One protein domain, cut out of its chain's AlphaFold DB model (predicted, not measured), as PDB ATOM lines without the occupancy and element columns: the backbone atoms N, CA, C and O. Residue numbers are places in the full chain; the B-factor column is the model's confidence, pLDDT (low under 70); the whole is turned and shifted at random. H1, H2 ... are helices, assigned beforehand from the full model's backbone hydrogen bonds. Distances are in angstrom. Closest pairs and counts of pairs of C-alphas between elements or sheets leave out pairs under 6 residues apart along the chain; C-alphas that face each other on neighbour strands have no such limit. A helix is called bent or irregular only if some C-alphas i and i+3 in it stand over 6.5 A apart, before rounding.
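This is residues 445 to 587 of the 601 residues of an uncharacterized protein of Legionella fallonii LLAP-10 (UniProt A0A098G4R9). Four helices, H1 to H4, stand side by side in an up-and-down bundle, each running against the one before, and H5 slants away from the end where H1 begins and H2 ends. A long link folds back from H5 to H6, of which residues 579 to 587 stick out. The printed part has 143 residues, with six named helices, H1 to H6 along the chain, and no named strand; the class is all helix. It is only just loose, close to compact, with a radius of gyration of the C-alphas of 17.9 A, and spans 56 by 41 by 27 A.

H2, residues 469 to 495, forms a hairpin with H1, residues 445 to 465, at a shallow tilt of 21 degrees; their closest C-alphas, of Gly 472 and Gly 461, are 3.9 A apart. H3, residues 500 to 515, forms a hairpin with H2 at 9 degrees; closest are the C-alphas of Phe 510 and Leu 482, 6.8 A. H4, residues 522 to 540, is irregular, with C-alphas 523 and 526 8.3 A apart; it touches H1 with residues 531 to 539 alone, closest at the C-alphas of Ala 538 and Leu 450, 5.1 A. H1 and H3 are apart. H5, residues 542 to 561, touches H2 at a steep tilt of 41 degrees, closest at the C-alphas of Thr 552 and Ser 494, 5.7 A. H6, residues 577 to 587, is apart from H1 to H5. Each O i to N i+4 pair is within hydrogen-bond range in H1, H3, H5 and H6, against 22 of 23 in H2 and 11 of 15 in H4.

H1 begins at C-alpha 445 (34.803, 2.575, 15.041) and is 30.2 A long. H2 measures 39.8 A and H5 28.6 A. H6 ends at C-alpha 587 (27.893, 6.273, -9.156).

The two C-alphas farthest apart, of Ile 467 and Asn 561, are 56.2 A apart. The printed part has no cut; the link H5 to H6 is long. The pLDDT is under 70 in 40 residues, among them 562 to 586.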
ATOM      1  N   PRO A 445      36.027   2.225  15.766       87.31
ATOM      2  CA  PRO A 445      34.803   2.575  15.041       87.31
ATOM      3  C   PRO A 445      33.896   1.391  14.682       87.31
ATOM      4  O   PRO A 445      32.675   1.493  14.748       87.31
ATOM      5  N   GLU A 446      34.469   0.255  14.306       85.50
ATOM      6  CA  GLU A 446      33.752  -0.937  13.860       85.50
ATOM      7  C   GLU A 446      33.068  -1.657  15.025       85.50
ATOM      8  O   GLU A 446      31.920  -2.082  14.908       85.50
ATOM      9  N   ILE A 447      33.742  -1.730  16.174       89.44
ATOM     10  CA  ILE A 447      33.178  -2.301  17.402       89.44
ATOM     11  C   ILE A 447      32.148  -1.336  18.000       89.44
ATOM     12  O   ILE A 447      31.073  -1.769  18.413       89.44
ATOM     13  N   ALA A 448      32.423  -0.029  17.971       89.62
ATOM     14  CA  ALA A 448      31.480   1.010  18.374       89.62
ATOM     15  C   ALA A 448      30.163   0.910  17.592       89.62
ATOM     16  O   ALA A 448      29.088   0.990  18.183       89.62
ATOM     17  N   LYS A 449      30.229   0.679  16.271       88.12
ATOM     18  CA  LYS A 449      29.043   0.455  15.428       88.12
ATOM     19  C   LYS A 449      28.219  -0.741  15.904       88.12
ATOM     20  O   LYS A 449      26.999  -0.623  15.977       88.12
ATOM     21  N   LEU A 450      28.865  -1.855  16.257       92.25
ATOM     22  CA  LEU A 450      28.168  -3.041  16.759       92.25
ATOM     23  C   LEU A 450      27.511  -2.784  18.126       92.25
ATOM     24  O   LEU A 450      26.323  -3.056  18.277       92.25
ATOM     25  N   PHE A 451      28.224  -2.175  19.082       93.81
ATOM     26  CA  PHE A 451      27.640  -1.778  20.374       93.81
ATOM     27  C   PHE A 451      26.472  -0.800  20.207       93.81
ATOM     28  O   PHE A 451      25.437  -0.963  20.847       93.81
ATOM     29  N   ASN A 452      26.594   0.185  19.315       92.06
ATOM     30  CA  ASN A 452      25.518   1.132  19.030       92.06
ATOM     31  C   ASN A 452      24.295   0.440  18.412       92.06
ATOM     32  O   ASN A 452      23.164   0.770  18.763       92.06
ATOM     33  N   ALA A 453      24.495  -0.539  17.525       90.69
ATOM     34  CA  ALA A 453      23.404  -1.320  16.950       90.69
ATOM     35  C   ALA A 453      22.669  -2.152  18.020       90.69
ATOM     36  O   ALA A 453      21.438  -2.159  18.045       90.69
ATOM     37  N   ILE A 454      23.406  -2.771  18.951       94.25
ATOM     38  CA  ILE A 454      22.831  -3.477  20.109       94.25
ATOM     39  C   ILE A 454      22.093  -2.494  21.032       94.25
ATOM     40  O   ILE A 454      20.955  -2.746  21.427       94.25
ATOM     41  N   LYS A 455      22.674  -1.323  21.319       94.56
ATOM     42  CA  LYS A 455      22.029  -0.294  22.148       94.56
ATOM     43  C   LYS A 455      20.739   0.235  21.516       94.56
ATOM     44  O   LYS A 455      19.766   0.493  22.218       94.56
ATOM     45  N   ASN A 456      20.690   0.342  20.189       92.00
ATOM     46  CA  ASN A 456      19.468   0.702  19.474       92.00
ATOM     47  C   ASN A 456      18.359  -0.347  19.647       92.00
ATOM     48  O   ASN A 456      17.194   0.035  19.752       92.00
ATOM     49  N   MET A 457      18.700  -1.639  19.726       94.81
ATOM     50  CA  MET A 457      17.745  -2.698  20.068       94.81
ATOM     51  C   MET A 457      17.217  -2.549  21.498       94.81
ATOM     52  O   MET A 457      16.010  -2.646  21.708       94.81
ATOM     53  N   GLU A 458      18.088  -2.264  22.470       95.62
ATOM     54  CA  GLU A 458      17.673  -2.042  23.862       95.62
ATOM     55  C   GLU A 458      16.724  -0.840  23.973       95.62
ATOM     56  O   GLU A 458      15.615  -0.970  24.488       95.62
ATOM     57  N   ASN A 459      17.108   0.303  23.394       93.19
ATOM     58  CA  ASN A 459      16.287   1.518  23.366       93.19
ATOM     59  C   ASN A 459      14.941   1.281  22.656       93.19
ATOM     60  O   ASN A 459      13.929   1.902  22.984       93.19
ATOM     61  N   TYR A 460      14.914   0.404  21.648       92.88
ATOM     62  CA  TYR A 460      13.673   0.000  20.999       92.88
ATOM     63  C   TYR A 460      12.779  -0.810  21.941       92.88
ATOM     64  O   TYR A 460      11.583  -0.535  22.034       92.88
ATOM     65  N   GLY A 461      13.356  -1.749  22.691       94.56
ATOM     66  CA  GLY A 461      12.642  -2.480  23.730       94.56
ATOM     67  C   GLY A 461      12.079  -1.566  24.822       94.56
ATOM     68  O   GLY A 461      10.919  -1.718  25.195       94.56
ATOM     69  N   GLU A 462      12.826  -0.545  25.252       92.62
ATOM     70  CA  GLU A 462      12.331   0.473  26.195       92.62
ATOM     71  C   GLU A 462      11.110   1.226  25.651       92.62
ATOM     72  O   GLU A 462      10.125   1.410  26.365       92.62
ATOM     73  N   LYS A 463      11.119   1.607  24.366       92.38
ATOM     74  CA  LYS A 463       9.946   2.220  23.716       92.38
ATOM     75  C   LYS A 463       8.754   1.266  23.679       92.38
ATOM     76  O   LYS A 463       7.618   1.693  23.880       92.38
ATOM     77  N   LEU A 464       9.003  -0.019  23.431       91.62
ATOM     78  CA  LEU A 464       7.958  -1.037  23.390       91.62
ATOM     79  C   LEU A 464       7.340  -1.323  24.757       91.62
ATOM     80  O   LEU A 464       6.161  -1.660  24.786       91.62
ATOM     81  N   LEU A 465       8.059  -1.131  25.870       88.62
ATOM     82  CA  LEU A 465       7.472  -1.271  27.211       88.62
ATOM     83  C   LEU A 465       6.232  -0.379  27.399       88.62
ATOM     84  O   LEU A 465       5.304  -0.779  28.094       88.62
ATOM     85  N   GLY A 466       6.179   0.787  26.740       78.94
ATOM     86  CA  GLY A 466       5.018   1.685  26.767       78.94
ATOM     87  C   GLY A 466       3.820   1.230  25.921       78.94
ATOM     88  O   GLY A 466       2.733   1.779  26.074       78.94
ATOM     89  N   ILE A 467       4.002   0.247  25.032       82.19
ATOM     90  CA  ILE A 467       2.973  -0.267  24.106       82.19
ATOM     91  C   ILE A 467       2.561  -1.704  24.484       82.19
ATOM     92  O   ILE A 467       1.419  -2.102  24.269       82.19
ATOM     93  N   GLY A 468       3.474  -2.484  25.073       77.94
ATOM     94  CA  GLY A 468       3.241  -3.836  25.576       77.94
ATOM     95  C   GLY A 468       4.470  -4.393  26.305       77.94
ATOM     96  O   GLY A 468       5.555  -4.495  25.727       77.94
ATOM     97  N   ALA A 469       4.290  -4.783  27.571       75.38
ATOM     98  CA  ALA A 469       5.379  -5.141  28.484       75.38
ATOM     99  C   ALA A 469       6.237  -6.330  28.003       75.38
ATOM    100  O   ALA A 469       7.467  -6.273  28.074       75.38
ATOM    101  N   ASP A 470       5.616  -7.375  27.452       85.50
ATOM    102  CA  ASP A 470       6.312  -8.633  27.138       85.50
ATOM    103  C   ASP A 470       7.341  -8.476  26.010       85.50
ATOM    104  O   ASP A 470       8.469  -8.971  26.087       85.50
ATOM    105  N   LYS A 471       6.992  -7.727  24.960       88.88
ATOM    106  CA  LYS A 471       7.870  -7.520  23.797       88.88
ATOM    107  C   LYS A 471       9.001  -6.547  24.096       88.88
ATOM    108  O   LYS A 471      10.129  -6.778  23.667       88.88
ATOM    109  N   GLY A 472       8.710  -5.489  24.858       90.75
ATOM    110  CA  GLY A 472       9.745  -4.571  25.331       90.75
ATOM    111  C   GLY A 472      10.784  -5.295  26.179       90.75
ATOM    112  O   GLY A 472      11.983  -5.187  25.918       90.75
ATOM    113  N   THR A 473      10.321  -6.140  27.104       88.69
ATOM    114  CA  THR A 473      11.190  -6.992  27.926       88.69
ATOM    115  C   THR A 473      11.998  -7.968  27.071       88.69
ATOM    116  O   THR A 473      13.200  -8.114  27.286       88.69
ATOM    117  N   THR A 474      11.379  -8.580  26.056       93.00
ATOM    118  CA  THR A 474      12.054  -9.501  25.125       93.00
ATOM    119  C   THR A 474      13.203  -8.818  24.376       93.00
ATOM    120  O   THR A 474      14.319  -9.336  24.368       93.00
ATOM    121  N   ALA A 475      12.969  -7.639  23.792       93.31
ATOM    122  CA  ALA A 475      13.994  -6.901  23.052       93.31
ATOM    123  C   ALA A 475      15.135  -6.399  23.958       93.31
ATOM    124  O   ALA A 475      16.301  -6.513  23.584       93.31
ATOM    125  N   ILE A 476      14.821  -5.904  25.165       94.44
ATOM    126  CA  ILE A 476      15.835  -5.505  26.161       94.44
ATOM    127  C   ILE A 476      16.677  -6.713  26.582       94.44
ATOM    128  O   ILE A 476      17.902  -6.623  26.645       94.44
ATOM    129  N   SER A 477      16.030  -7.846  26.866       90.62
ATOM    130  CA  SER A 477      16.723  -9.070  27.269       90.62
ATOM    131  C   SER A 477      17.663  -9.563  26.171       90.62
ATOM    132  O   SER A 477      18.816  -9.873  26.466       90.62
ATOM    133  N   LEU A 478      17.208  -9.575  24.912       95.31
ATOM    134  CA  LEU A 478      18.051  -9.974  23.787       95.31
ATOM    135  C   LEU A 478      19.239  -9.021  23.608       95.31
ATOM    136  O   LEU A 478      20.369  -9.477  23.456       95.31
ATOM    137  N   ALA A 479      19.018  -7.706  23.685       96.12
ATOM    138  CA  ALA A 479      20.098  -6.729  23.571       96.12
ATOM    139  C   ALA A 479      21.178  -6.941  24.649       96.12
ATOM    140  O   ALA A 479      22.366  -6.955  24.335       96.12
ATOM    141  N   LYS A 480      20.773  -7.187  25.902       93.38
ATOM    142  CA  LYS A 480      21.697  -7.490  27.009       93.38
ATOM    143  C   LYS A 480      22.451  -8.802  26.806       93.38
ATOM    144  O   LYS A 480      23.632  -8.886  27.136       93.38
ATOM    145  N   GLU A 481      21.792  -9.823  26.265       94.12
ATOM    146  CA  GLU A 481      22.440 -11.095  25.945       94.12
ATOM    147  C   GLU A 481      23.510 -10.925  24.856       94.12
ATOM    148  O   GLU A 481      24.629 -11.421  25.007       94.12
ATOM    149  N   LEU A 482      23.194 -10.193  23.785       95.00
ATOM    150  CA  LEU A 482      24.126  -9.908  22.694       95.00
ATOM    151  C   LEU A 482      25.309  -9.050  23.163       95.00
ATOM    152  O   LEU A 482      26.452  -9.375  22.845       95.00
ATOM    153  N   ASP A 483      25.058  -8.002  23.957       95.81
ATOM    154  CA  ASP A 483      26.108  -7.165  24.560       95.81
ATOM    155  C   ASP A 483      27.080  -8.021  25.381       95.81
ATOM    156  O   ASP A 483      28.293  -7.980  25.165       95.81
ATOM    157  N   LYS A 484      26.537  -8.898  26.234       93.12
ATOM    158  CA  LYS A 484      27.330  -9.829  27.036       93.12
ATOM    159  C   LYS A 484      28.159 -10.780  26.170       93.12
ATOM    160  O   LYS A 484      29.359 -10.900  26.399       93.12
ATOM    161  N   LYS A 485      27.561 -11.437  25.168       94.25
ATOM    162  CA  LYS A 485      28.290 -12.353  24.267       94.25
ATOM    163  C   LYS A 485      29.445 -11.644  23.560       94.25
ATOM    164  O   LYS A 485      30.522 -12.222  23.426       94.25
ATOM    165  N   LEU A 486      29.238 -10.398  23.126       94.69
ATOM    166  CA  LEU A 486      30.281  -9.587  22.503       94.69
ATOM    167  C   LEU A 486      31.400  -9.241  23.495       94.69
ATOM    168  O   LEU A 486      32.570  -9.429  23.171       94.69
ATOM    169  N   VAL A 487      31.059  -8.769  24.696       94.00
ATOM    170  CA  VAL A 487      32.025  -8.441  25.760       94.00
ATOM    171  C   VAL A 487      32.856  -9.664  26.147       94.00
ATOM    172  O   VAL A 487      34.085  -9.582  26.152       94.00
ATOM    173  N   ASP A 488      32.212 -10.805  26.396       92.56
ATOM    174  CA  ASP A 488      32.880 -12.060  26.758       92.56
ATOM    175  C   ASP A 488      33.858 -12.498  25.655       92.56
ATOM    176  O   ASP A 488      35.002 -12.877  25.929       92.56
ATOM    177  N   PHE A 489      33.440 -12.392  24.389       94.00
ATOM    178  CA  PHE A 489      34.291 -12.703  23.244       94.00
ATOM    179  C   PHE A 489      35.499 -11.757  23.134       94.00
ATOM    180  O   PHE A 489      36.622 -12.222  22.919       94.00
ATOM    181  N   LEU A 490      35.306 -10.447  23.328       91.88
ATOM    182  CA  LEU A 490      36.379  -9.445  23.287       91.88
ATOM    183  C   LEU A 490      37.382  -9.617  24.436       91.88
ATOM    184  O   LEU A 490      38.588  -9.532  24.201       91.88
ATOM    185  N   LEU A 491      36.913  -9.900  25.655       90.31
ATOM    186  CA  LEU A 491      37.778 -10.163  26.812       90.31
ATOM    187  C   LEU A 491      38.574 -11.457  26.648       90.31
ATOM    188  O   LEU A 491      39.769 -11.478  26.921       90.31
ATOM    189  N   LYS A 492      37.953 -12.533  26.155       90.88
ATOM    190  CA  LYS A 492      38.681 -13.773  25.848       90.88
ATOM    191  C   LYS A 492      39.724 -13.550  24.751       90.88
ATOM    192  O   LYS A 492      40.833 -14.081  24.819       90.88
ATOM    193  N   SER A 493      39.369 -12.741  23.754       88.81
ATOM    194  CA  SER A 493      40.264 -12.405  22.651       88.81
ATOM    195  C   SER A 493      41.438 -11.544  23.107       88.81
ATOM    196  O   SER A 493      42.520 -11.706  22.568       88.81
ATOM    197  N   SER A 494      41.287 -10.671  24.109       86.75
ATOM    198  CA  SER A 494      42.373  -9.783  24.553       86.75
ATOM    199  C   SER A 494      43.582 -10.540  25.115       86.75
ATOM    200  O   SER A 494      44.713 -10.073  24.972       86.75
ATOM    201  N   THR A 495      43.363 -11.723  25.696       85.56
ATOM    202  CA  THR A 495      44.434 -12.580  26.219       85.56
ATOM    203  C   THR A 495      45.040 -13.497  25.165       85.56
ATOM    204  O   THR A 495      46.207 -13.874  25.260       85.56
ATOM    205  N   THR A 496      44.257 -13.916  24.171       85.25
ATOM    206  CA  THR A 496      44.708 -14.851  23.137       85.25
ATOM    207  C   THR A 496      43.929 -14.597  21.847       85.25
ATOM    208  O   THR A 496      42.699 -14.649  21.886       85.25
ATOM    209  N   PRO A 497      44.607 -14.358  20.706       85.50
ATOM    210  CA  PRO A 497      43.934 -14.182  19.425       85.50
ATOM    211  C   PRO A 497      42.999 -15.364  19.129       85.50
ATOM    212  O   PRO A 497      43.446 -16.513  19.206       85.50
ATOM    213  N   PRO A 498      41.723 -15.119  18.787       85.62
ATOM    214  CA  PRO A 498      40.818 -16.191  18.420       85.62
ATOM    215  C   PRO A 498      41.273 -16.819  17.103       85.62
ATOM    216  O   PRO A 498      41.681 -16.134  16.163       85.62
ATOM    217  N   THR A 499      41.175 -18.141  17.029       89.00
ATOM    218  CA  THR A 499      41.312 -18.868  15.762       89.00
ATOM    219  C   THR A 499      40.142 -18.537  14.831       89.00
ATOM    220  O   THR A 499      39.077 -18.107  15.283       89.00
ATOM    221  N   GLN A 500      40.311 -18.776  13.528       86.81
ATOM    222  CA  GLN A 500      39.225 -18.593  12.559       86.81
ATOM    223  C   GLN A 500      37.982 -19.409  12.946       86.81
ATOM    224  O   GLN A 500      36.874 -18.891  12.895       86.81
ATOM    225  N   GLU A 501      38.168 -20.652  13.395       90.56
ATOM    226  CA  GLU A 501      37.083 -21.525  13.857       90.56
ATOM    227  C   GLU A 501      36.336 -20.928  15.058       90.56
ATOM    228  O   GLU A 501      35.111 -20.851  15.047       90.56
ATOM    229  N   GLN A 502      37.057 -20.421  16.063       88.81
ATOM    230  CA  GLN A 502      36.444 -19.768  17.226       88.81
ATOM    231  C   GLN A 502      35.666 -18.506  16.847       88.81
ATOM    232  O   GLN A 502      34.633 -18.216  17.450       88.81
ATOM    233  N   PHE A 503      36.158 -17.746  15.869       89.69
ATOM    234  CA  PHE A 503      35.466 -16.560  15.383       89.69
ATOM    235  C   PHE A 503      34.203 -16.911  14.586       89.69
ATOM    236  O   PHE A 503      33.161 -16.288  14.793       89.69
ATOM    237  N   GLU A 504      34.260 -17.922  13.715       89.00
ATOM    238  CA  GLU A 504      33.077 -18.401  12.992       89.00
ATOM    239  C   GLU A 504      32.043 -19.013  13.945       89.00
ATOM    240  O   GLU A 504      30.850 -18.748  13.793       89.00
ATOM    241  N   GLN A 505      32.481 -19.726  14.987       92.50
ATOM    242  CA  GLN A 505      31.591 -20.213  16.041       92.50
ATOM    243  C   GLN A 505      30.920 -19.052  16.783       92.50
ATOM    244  O   GLN A 505      29.702 -19.040  16.924       92.50
ATOM    245  N   PHE A 506      31.687 -18.033  17.191       93.81
ATOM    246  CA  PHE A 506      31.123 -16.830  17.807       93.81
ATOM    247  C   PHE A 506      30.083 -16.167  16.897       93.81
ATOM    248  O   PHE A 506      28.993 -15.836  17.355       93.81
ATOM    249  N   LYS A 507      30.381 -16.001  15.603       92.25
ATOM    250  CA  LYS A 507      29.431 -15.449  14.628       92.25
ATOM    251  C   LYS A 507      28.159 -16.282  14.530       92.25
ATOM    252  O   LYS A 507      27.073 -15.705  14.498       92.25
ATOM    253  N   ALA A 508      28.291 -17.604  14.457       92.56
ATOM    254  CA  ALA A 508      27.160 -18.518  14.384       92.56
ATOM    255  C   ALA A 508      26.287 -18.412  15.641       92.56
ATOM    256  O   ALA A 508      25.082 -18.198  15.520       92.56
ATOM    257  N   ASP A 509      26.896 -18.448  16.827       92.25
ATOM    258  CA  ASP A 509      26.201 -18.340  18.113       92.25
ATOM    259  C   ASP A 509      25.520 -16.978  18.284       92.25
ATOM    260  O   ASP A 509      24.374 -16.888  18.728       92.25
ATOM    261  N   PHE A 510      26.214 -15.903  17.909       94.44
ATOM    262  CA  PHE A 510      25.703 -14.538  17.992       94.44
ATOM    263  C   PHE A 510      24.526 -14.328  17.034       94.44
ATOM    264  O   PHE A 510      23.504 -13.760  17.413       94.44
ATOM    265  N   LYS A 511      24.641 -14.827  15.797       93.62
ATOM    266  CA  LYS A 511      23.561 -14.792  14.805       93.62
ATOM    267  C   LYS A 511      22.372 -15.651  15.236       93.62
ATOM    268  O   LYS A 511      21.236 -15.228  15.047       93.62
ATOM    269  N   GLY A 512      22.623 -16.823  15.816       93.38
ATOM    270  CA  GLY A 512      21.587 -17.691  16.369       93.38
ATOM    271  C   GLY A 512      20.775 -16.977  17.446       93.38
ATOM    272  O   GLY A 512      19.560 -16.875  17.318       93.38
ATOM    273  N   ALA A 513      21.451 -16.388  18.438       93.25
ATOM    274  CA  ALA A 513      20.797 -15.609  19.490       93.25
ATOM    275  C   ALA A 513      19.988 -14.433  18.919       93.25
ATOM    276  O   ALA A 513      18.845 -14.217  19.310       93.25
ATOM    277  N   LEU A 514      20.548 -13.710  17.945       92.50
ATOM    278  CA  LEU A 514      19.884 -12.569  17.311       92.50
ATOM    279  C   LEU A 514      18.552 -12.943  16.633       92.50
ATOM    280  O   LEU A 514      17.617 -12.146  16.672       92.50
ATOM    281  N   HIS A 515      18.460 -14.134  16.035       93.50
ATOM    282  CA  HIS A 515      17.250 -14.612  15.357       93.50
ATOM    283  C   HIS A 515      16.274 -15.372  16.269       93.50
ATOM    284  O   HIS A 515      15.128 -15.579  15.877       93.50
ATOM    285  N   ASP A 516      16.672 -15.739  17.489       93.25
ATOM    286  CA  ASP A 516      15.861 -16.551  18.412       93.25
ATOM    287  C   ASP A 516      14.510 -15.902  18.779       93.25
ATOM    288  O   ASP A 516      13.560 -16.578  19.167       93.25
ATOM    289  N   LYS A 517      14.396 -14.573  18.646       94.56
ATOM    290  CA  LYS A 517      13.181 -13.810  18.987       94.56
ATOM    291  C   LYS A 517      12.418 -13.265  17.780       94.56
ATOM    292  O   LYS A 517      11.452 -12.525  17.972       94.56
ATOM    293  N   ASP A 518      12.789 -13.634  16.554       91.88
ATOM    294  CA  ASP A 518      12.128 -13.134  15.338       91.88
ATOM    295  C   ASP A 518      10.629 -13.464  15.309       91.88
ATOM    296  O   ASP A 518       9.811 -12.602  14.972       91.88
ATOM    297  N   ASP A 519      10.260 -14.672  15.739       91.44
ATOM    298  CA  ASP A 519       8.863 -15.106  15.802       91.44
ATOM    299  C   ASP A 519       8.068 -14.319  16.844       91.44
ATOM    300  O   ASP A 519       6.919 -13.957  16.605       91.44
ATOM    301  N   VAL A 520       8.670 -13.963  17.979       90.94
ATOM    302  CA  VAL A 520       8.013 -13.136  19.009       90.94
ATOM    303  C   VAL A 520       7.829 -11.696  18.511       90.94
ATOM    304  O   VAL A 520       6.818 -11.046  18.789       90.94
ATOM    305  N   MET A 521       8.776 -11.206  17.708       90.44
ATOM    306  CA  MET A 521       8.819  -9.828  17.221       90.44
ATOM    307  C   MET A 521       8.089  -9.610  15.886       90.44
ATOM    308  O   MET A 521       8.088  -8.492  15.361       90.44
ATOM    309  N   HIS A 522       7.397 -10.621  15.347       89.56
ATOM    310  CA  HIS A 522       6.729 -10.544  14.039       89.56
ATOM    311  C   HIS A 522       5.681  -9.420  13.925       89.56
ATOM    312  O   HIS A 522       5.478  -8.877  12.841       89.56
ATOM    313  N   GLN A 523       5.037  -9.020  15.025       85.81
ATOM    314  CA  GLN A 523       4.059  -7.917  15.032       85.81
ATOM    315  C   GLN A 523       4.715  -6.529  14.950       85.81
ATOM    316  O   GLN A 523       4.041  -5.540  14.693       85.81
ATOM    317  N   HIS A 524       6.030  -6.458  15.152       86.81
ATOM    318  CA  HIS A 524       6.844  -5.245  15.060       86.81
ATOM    319  C   HIS A 524       7.886  -5.353  13.939       86.81
ATOM    320  O   HIS A 524       8.902  -4.657  13.936       86.81
ATOM    321  N   ARG A 525       7.640  -6.245  12.973       84.88
ATOM    322  CA  ARG A 525       8.597  -6.653  11.939       84.88
ATOM    323  C   ARG A 525       9.164  -5.490  11.130       84.88
ATOM    324  O   ARG A 525      10.323  -5.568  10.734       84.88
ATOM    325  N   GLU A 526       8.383  -4.434  10.906       79.88
ATOM    326  CA  GLU A 526       8.814  -3.246  10.157       79.88
ATOM    327  C   GLU A 526       9.983  -2.513  10.824       79.88
ATOM    328  O   GLU A 526      10.889  -2.059  10.135       79.88
ATOM    329  N   GLN A 527       9.997  -2.441  12.156       83.56
ATOM    330  CA  GLN A 527      11.049  -1.773  12.933       83.56
ATOM    331  C   GLN A 527      12.105  -2.771  13.427       83.56
ATOM    332  O   GLN A 527      13.286  -2.436  13.503       83.56
ATOM    333  N   TRP A 528      11.702  -4.016  13.696       87.31
ATOM    334  CA  TRP A 528      12.588  -5.087  14.151       87.31
ATOM    335  C   TRP A 528      13.609  -5.509  13.090       87.31
ATOM    336  O   TRP A 528      14.803  -5.590  13.373       87.31
ATOM    337  N   LYS A 529      13.167  -5.727  11.842       88.12
ATOM    338  CA  LYS A 529      14.056  -6.163  10.753       88.12
ATOM    339  C   LYS A 529      15.225  -5.203  10.504       88.12
ATOM    340  O   LYS A 529      16.348  -5.696  10.417       88.12
ATOM    341  N   PRO A 530      15.019  -3.872  10.401       86.75
ATOM    342  CA  PRO A 530      16.127  -2.929  10.279       86.75
ATOM    343  C   PRO A 530      17.135  -3.019  11.428       86.75
ATOM    344  O   PRO A 530      18.336  -2.959  11.187       86.75
ATOM    345  N   ILE A 531      16.672  -3.204  12.668       85.00
ATOM    346  CA  ILE A 531      17.552  -3.329  13.840       85.00
ATOM    347  C   ILE A 531      18.414  -4.592  13.730       85.00
ATOM    348  O   ILE A 531      19.638  -4.510  13.840       85.00
ATOM    349  N   VAL A 532      17.795  -5.741  13.445       89.19
ATOM    350  CA  VAL A 532      18.501  -7.019  13.248       89.19
ATOM    351  C   VAL A 532      19.495  -6.928  12.087       89.19
ATOM    352  O   VAL A 532      20.651  -7.330  12.227       89.19
ATOM    353  N   ALA A 533      19.091  -6.339  10.959       83.12
ATOM    354  CA  ALA A 533      19.958  -6.146   9.801       83.12
ATOM    355  C   ALA A 533      21.167  -5.256  10.127       83.12
ATOM    356  O   ALA A 533      22.289  -5.602   9.759       83.12
ATOM    357  N   ASN A 534      20.973  -4.161  10.867       80.56
ATOM    358  CA  ASN A 534      22.062  -3.278  11.291       80.56
ATOM    359  C   ASN A 534      23.085  -4.006  12.176       80.56
ATOM    360  O   ASN A 534      24.290  -3.800  12.015       80.56
ATOM    361  N   ILE A 535      22.626  -4.884  13.072       85.56
ATOM    362  CA  ILE A 535      23.511  -5.708  13.906       85.56
ATOM    363  C   ILE A 535      24.282  -6.718  13.044       85.56
ATOM    364  O   ILE A 535      25.501  -6.825  13.178       85.56
ATOM    365  N   LEU A 536      23.614  -7.420  12.120       87.06
ATOM    366  CA  LEU A 536      24.265  -8.379  11.217       87.06
ATOM    367  C   LEU A 536      25.298  -7.715  10.303       87.06
ATOM    368  O   LEU A 536      26.384  -8.261  10.111       87.06
ATOM    369  N   LEU A 537      24.987  -6.531   9.771       80.06
ATOM    370  CA  LEU A 537      25.919  -5.747   8.962       80.06
ATOM    371  C   LEU A 537      27.155  -5.365   9.776       80.06
ATOM    372  O   LEU A 537      28.276  -5.601   9.320       80.06
ATOM    373  N   ALA A 538      26.968  -4.863  11.001       83.31
ATOM    374  CA  ALA A 538      28.072  -4.532  11.898       83.31
ATOM    375  C   ALA A 538      28.923  -5.764  12.273       83.31
ATOM    376  O   ALA A 538      30.148  -5.668  12.318       83.31
ATOM    377  N   LEU A 539      28.300  -6.934  12.463       84.88
ATOM    378  CA  LEU A 539      28.977  -8.203  12.757       84.88
ATOM    379  C   LEU A 539      29.752  -8.772  11.550       84.88
ATOM    380  O   LEU A 539      30.788  -9.419  11.710       84.88
ATOM    381  N   SER A 540      29.244  -8.551  10.336       77.88
ATOM    382  CA  SER A 540      29.813  -9.067   9.082       77.88
ATOM    383  C   SER A 540      31.073  -8.334   8.620       77.88
ATOM    384  O   SER A 540      31.811  -8.858   7.782       77.88
ATOM    385  N   GLY A 541      31.347  -7.148   9.172       71.12
ATOM    386  CA  GLY A 541      32.484  -6.333   8.775       71.12
ATOM    387  C   GLY A 541      33.805  -7.084   8.945       71.12
ATOM    388  O   GLY A 541      34.189  -7.439  10.058       71.12
ATOM    389  N   ILE A 542      34.543  -7.253   7.841       59.47
ATOM    390  CA  ILE A 542      35.920  -7.794   7.804       59.47
ATOM    391  C   ILE A 542      36.833  -7.054   8.808       59.47
ATOM    392  O   ILE A 542      37.779  -7.627   9.352       59.47
ATOM    393  N   GLY A 543      36.488  -5.802   9.134       58.75
ATOM    394  CA  GLY A 543      37.141  -4.993  10.158       58.75
ATOM    395  C   GLY A 543      37.161  -5.622  11.555       58.75
ATOM    396  O   GLY A 543      38.171  -5.484  12.233       58.75
ATOM    397  N   LEU A 544      36.131  -6.370  11.981       68.81
ATOM    398  CA  LEU A 544      36.090  -6.949  13.334       68.81
ATOM    399  C   LEU A 544      37.242  -7.945  13.560       68.81
ATOM    400  O   LEU A 544      37.930  -7.868  14.576       68.81
ATOM    401  N   ILE A 545      37.518  -8.813  12.582       69.25
ATOM    402  CA  ILE A 545      38.629  -9.780  12.638       69.25
ATOM    403  C   ILE A 545      39.975  -9.053  12.628       69.25
ATOM    404  O   ILE A 545      40.824  -9.303  13.483       69.25
ATOM    405  N   ALA A 546      40.164  -8.124  11.685       67.56
ATOM    406  CA  ALA A 546      41.414  -7.380  11.540       67.56
ATOM    407  C   ALA A 546      41.753  -6.583  12.810       67.56
ATOM    408  O   ALA A 546      42.905  -6.531  13.245       67.56
ATOM    409  N   ILE A 547      40.735  -6.010  13.451       67.81
ATOM    410  CA  ILE A 547      40.855  -5.283  14.711       67.81
ATOM    411  C   ILE A 547      41.241  -6.197  15.861       67.81
ATOM    412  O   ILE A 547      42.073  -5.797  16.675       67.81
ATOM    413  N   ILE A 548      40.637  -7.383  15.952       71.50
ATOM    414  CA  ILE A 548      40.930  -8.332  17.024       71.50
ATOM    415  C   ILE A 548      42.361  -8.842  16.880       71.50
ATOM    416  O   ILE A 548      43.142  -8.678  17.814       71.50
ATOM    417  N   ILE A 549      42.745  -9.332  15.697       74.25
ATOM    418  CA  ILE A 549      44.106  -9.819  15.426       74.25
ATOM    419  C   ILE A 549      45.137  -8.732  15.758       74.25
ATOM    420  O   ILE A 549      46.093  -8.976  16.498       74.25
ATOM    421  N   LYS A 550      44.915  -7.494  15.299       68.31
ATOM    422  CA  LYS A 550      45.842  -6.382  15.546       68.31
ATOM    423  C   LYS A 550      45.876  -5.948  17.016       68.31
ATOM    424  O   LYS A 550      46.952  -5.646  17.525       68.31
ATOM    425  N   ALA A 551      44.738  -5.945  17.716       67.44
ATOM    426  CA  ALA A 551      44.687  -5.661  19.154       67.44
ATOM    427  C   ALA A 551      45.531  -6.662  19.941       67.44
ATOM    428  O   ALA A 551      46.343  -6.274  20.775       67.44
ATOM    429  N   THR A 552      45.369  -7.944  19.627       66.19
ATOM    430  CA  THR A 552      46.062  -9.025  20.322       66.19
ATOM    431  C   THR A 552      47.554  -9.036  20.035       66.19
ATOM    432  O   THR A 552      48.344  -9.189  20.961       66.19
ATOM    433  N   ALA A 553      47.957  -8.760  18.791       72.62
ATOM    434  CA  ALA A 553      49.364  -8.601  18.440       72.62
ATOM    435  C   ALA A 553      50.020  -7.459  19.237       72.62
ATOM    436  O   ALA A 553      51.125  -7.628  19.740       72.62
ATOM    437  N   HIS A 554      49.323  -6.333  19.423       63.47
ATOM    438  CA  HIS A 554      49.828  -5.208  20.217       63.47
ATOM    439  C   HIS A 554      49.919  -5.502  21.719       63.47
ATOM    440  O   HIS A 554      50.865  -5.050  22.360       63.47
ATOM    441  N   VAL A 555      48.970  -6.248  22.287       64.25
ATOM    442  CA  VAL A 555      49.007  -6.645  23.706       64.25
ATOM    443  C   VAL A 555      50.152  -7.626  23.965       64.25
ATOM    444  O   VAL A 555      50.898  -7.460  24.930       64.25
ATOM    445  N   ILE A 556      50.347  -8.600  23.069       67.25
ATOM    446  CA  ILE A 556      51.459  -9.557  23.140       67.25
ATOM    447  C   ILE A 556      52.805  -8.832  22.989       67.25
ATOM    448  O   ILE A 556      53.710  -9.051  23.794       67.25
ATOM    449  N   ASP A 557      52.929  -7.922  22.019       69.62
ATOM    450  CA  ASP A 557      54.152  -7.140  21.797       69.62
ATOM    451  C   ASP A 557      54.473  -6.221  22.990       69.62
ATOM    452  O   ASP A 557      55.613  -6.167  23.450       69.62
ATOM    453  N   ALA A 558      53.467  -5.561  23.574       63.69
ATOM    454  CA  ALA A 558      53.640  -4.726  24.764       63.69
ATOM    455  C   ALA A 558      54.057  -5.545  26.001       63.69
ATOM    456  O   ALA A 558      54.933  -5.114  26.756       63.69
ATOM    457  N   SER A 559      53.475  -6.736  26.183       63.19
ATOM    458  CA  SER A 559      53.811  -7.638  27.289       63.19
ATOM    459  C   SER A 559      55.218  -8.229  27.163       63.19
ATOM    460  O   SER A 559      55.878  -8.434  28.182       63.19
ATOM    461  N   LEU A 560      55.686  -8.509  25.942       72.31
ATOM    462  CA  LEU A 560      57.010  -9.092  25.704       72.31
ATOM    463  C   LEU A 560      58.121  -8.036  25.671       72.31
ATOM    464  O   LEU A 560      59.205  -8.275  26.200       72.31
ATOM    465  N   ASN A 561      57.858  -6.857  25.101       74.25
ATOM    466  CA  ASN A 561      58.903  -5.876  24.798       74.25
ATOM    467  C   ASN A 561      58.931  -4.650  25.728       74.25
ATOM    468  O   ASN A 561      59.741  -3.752  25.499       74.25
ATOM    469  N   LYS A 562      58.082  -4.585  26.772       61.84
ATOM    470  CA  LYS A 562      57.989  -3.460  27.738       61.84
ATOM    471  C   LYS A 562      57.947  -2.067  27.077       61.84
ATOM    472  O   LYS A 562      58.388  -1.080  27.667       61.84
ATOM    473  N   LYS A 563      57.457  -1.967  25.839       51.44
ATOM    474  CA  LYS A 563      57.390  -0.698  25.107       51.44
ATOM    475  C   LYS A 563      56.199   0.126  25.583       51.44
ATOM    476  O   LYS A 563      55.106  -0.397  25.786       51.44
ATOM    477  N   GLN A 564      56.413   1.433  25.721       44.50
ATOM    478  CA  GLN A 564      55.347   2.396  25.985       44.50
ATOM    479  C   GLN A 564      54.413   2.484  24.768       44.50
ATOM    480  O   GLN A 564      54.867   2.669  23.638       44.50
ATOM    481  N   LEU A 565      53.109   2.335  25.009       42.91
ATOM    482  CA  LEU A 565      52.066   2.375  23.984       42.91
ATOM    483  C   LEU A 565      51.985   3.771  23.346       42.91
ATOM    484  O   LEU A 565      51.666   4.748  24.020       42.91
ATOM    485  N   SER A 566      52.235   3.857  22.038       41.19
ATOM    486  CA  SER A 566      51.991   5.057  21.230       41.19
ATOM    487  C   SER A 566      50.782   4.830  20.325       41.19
ATOM    488  O   SER A 566      50.776   3.926  19.490       41.19
ATOM    489  N   PHE A 567      49.762   5.674  20.482       39.47
ATOM    490  CA  PHE A 567      48.484   5.615  19.760       39.47
ATOM    491  C   PHE A 567      48.604   5.861  18.238       39.47
ATOM    492  O   PHE A 567      47.670   5.573  17.493       39.47
ATOM    493  N   ASN A 568      49.751   6.350  17.750       39.28
ATOM    494  CA  ASN A 568      49.885   6.884  16.388       39.28
ATOM    495  C   ASN A 568      50.321   5.872  15.310       39.28
ATOM    496  O   ASN A 568      50.482   6.253  14.156       39.28
ATOM    497  N   GLN A 569      50.479   4.583  15.628       40.22
ATOM    498  CA  GLN A 569      50.833   3.541  14.640       40.22
ATOM    499  C   GLN A 569      49.613   2.730  14.133       40.22
ATOM    500  O   GLN A 569      49.748   1.660  13.536       40.22
ATOM    501  N   ALA A 570      48.391   3.219  14.380       38.25
ATOM    502  CA  ALA A 570      47.186   2.388  14.376       38.25
ATOM    503  C   ALA A 570      46.445   2.203  13.032       38.25
ATOM    504  O   ALA A 570      45.692   1.233  12.936       38.25
ATOM    505  N   PHE A 571      46.660   2.992  11.973       42.19
ATOM    506  CA  PHE A 571      45.749   2.966  10.810       42.19
ATOM    507  C   PHE A 571      46.384   2.469   9.501       42.19
ATOM    508  O   PHE A 571      47.322   3.065   8.985       42.19
ATOM    509  N   PHE A 572      45.822   1.385   8.952       38.81
ATOM    510  CA  PHE A 572      45.934   1.026   7.535       38.81
ATOM    511  C   PHE A 572      44.659   1.514   6.842       38.81
ATOM    512  O   PHE A 572      43.573   1.036   7.163       38.81
ATOM    513  N   PHE A 573      44.780   2.445   5.898       40.41
ATOM    514  CA  PHE A 573      43.705   2.747   4.955       40.41
ATOM    515  C   PHE A 573      43.875   1.845   3.732       40.41
ATOM    516  O   PHE A 573      44.664   2.141   2.841       40.41
ATOM    517  N   ALA A 574      43.139   0.737   3.701       37.91
ATOM    518  CA  ALA A 574      42.829   0.032   2.465       37.91
ATOM    519  C   ALA A 574      41.323   0.180   2.223       37.91
ATOM    520  O   ALA A 574      40.518  -0.156   3.094       37.91
ATOM    521  N   LYS A 575      40.961   0.738   1.065       37.84
ATOM    522  CA  LYS A 575      39.574   0.885   0.607       37.84
ATOM    523  C   LYS A 575      38.940  -0.510   0.557       37.84
ATOM    524  O   LYS A 575      39.528  -1.430  -0.007       37.84
ATOM    525  N   THR A 576      37.803  -0.702   1.223       52.03
ATOM    526  CA  THR A 576      37.188  -2.037   1.350       52.03
ATOM    527  C   THR A 576      36.253  -2.340   0.181       52.03
ATOM    528  O   THR A 576      35.657  -1.433  -0.392       52.03
ATOM    529  N   GLN A 577      36.054  -3.621  -0.134       43.28
ATOM    530  CA  GLN A 577      35.163  -4.071  -1.214       43.28
ATOM    531  C   GLN A 577      33.702  -3.609  -1.016       43.28
ATOM    532  O   GLN A 577      32.979  -3.388  -1.980       43.28
ATOM    533  N   SER A 578      33.267  -3.408   0.235       45.16
ATOM    534  CA  SER A 578      31.953  -2.836   0.560       45.16
ATOM    535  C   SER A 578      31.882  -1.324   0.324       45.16
ATOM    536  O   SER A 578      30.818  -0.833  -0.035       45.16
ATOM    537  N   GLN A 579      32.992  -0.592   0.489       45.34
ATOM    538  CA  GLN A 579      33.090   0.806   0.053       45.34
ATOM    539  C   GLN A 579      33.145   0.904  -1.470       45.34
ATOM    540  O   GLN A 579      32.472   1.754  -2.017       45.34
ATOM    541  N   GLU A 580      33.849   0.009  -2.169       60.31
ATOM    542  CA  GLU A 580      33.777  -0.047  -3.640       60.31
ATOM    543  C   GLU A 580      32.367  -0.366  -4.143       60.31
ATOM    544  O   GLU A 580      31.950   0.143  -5.178       60.31
ATOM    545  N   LEU A 581      31.625  -1.214  -3.425       53.12
ATOM    546  CA  LEU A 581      30.238  -1.518  -3.766       53.12
ATOM    547  C   LEU A 581      29.310  -0.331  -3.472       53.12
ATOM    548  O   LEU A 581      28.419  -0.068  -4.270       53.12
ATOM    549  N   GLY A 582      29.534   0.387  -2.367       55.56
ATOM    550  CA  GLY A 582      28.829   1.631  -2.042       55.56
ATOM    551  C   GLY A 582      29.092   2.724  -3.075       55.56
ATOM    552  O   GLY A 582      28.146   3.258  -3.638       55.56
ATOM    553  N   ASP A 583      30.361   2.950  -3.418       65.38
ATOM    554  CA  ASP A 583      30.776   3.920  -4.433       65.38
ATOM    555  C   ASP A 583      30.178   3.579  -5.811       65.38
ATOM    556  O   ASP A 583      29.705   4.468  -6.505       65.38
ATOM    557  N   LYS A 584      30.120   2.291  -6.194       67.31
ATOM    558  CA  LYS A 584      29.465   1.850  -7.443       67.31
ATOM    559  C   LYS A 584      27.951   2.055  -7.437       67.31
ATOM    560  O   LYS A 584      27.366   2.283  -8.493       67.31
ATOM    561  N   ILE A 585      27.307   1.913  -6.280       65.62
ATOM    562  CA  ILE A 585      25.871   2.169  -6.140       65.62
ATOM    563  C   ILE A 585      25.611   3.671  -6.258       65.62
ATOM    564  O   ILE A 585      24.738   4.054  -7.032       65.62
ATOM    565  N   ASP A 586      26.395   4.505  -5.577       61.28
ATOM    566  CA  ASP A 586      26.273   5.963  -5.650       61.28
ATOM    567  C   ASP A 586      26.550   6.478  -7.075       61.28
ATOM    568  O   ASP A 586      25.744   7.233  -7.616       61.28
ATOM    569  N   GLU A 587      27.583   5.965  -7.748       73.25
ATOM    570  CA  GLU A 587      27.893   6.273  -9.156       73.25
ATOM    571  C   GLU A 587      26.741   5.856 -10.096       73.25
ATOM    572  O   GLU A 587      26.324   6.619 -10.968       73.25
TER     573      GLU A 587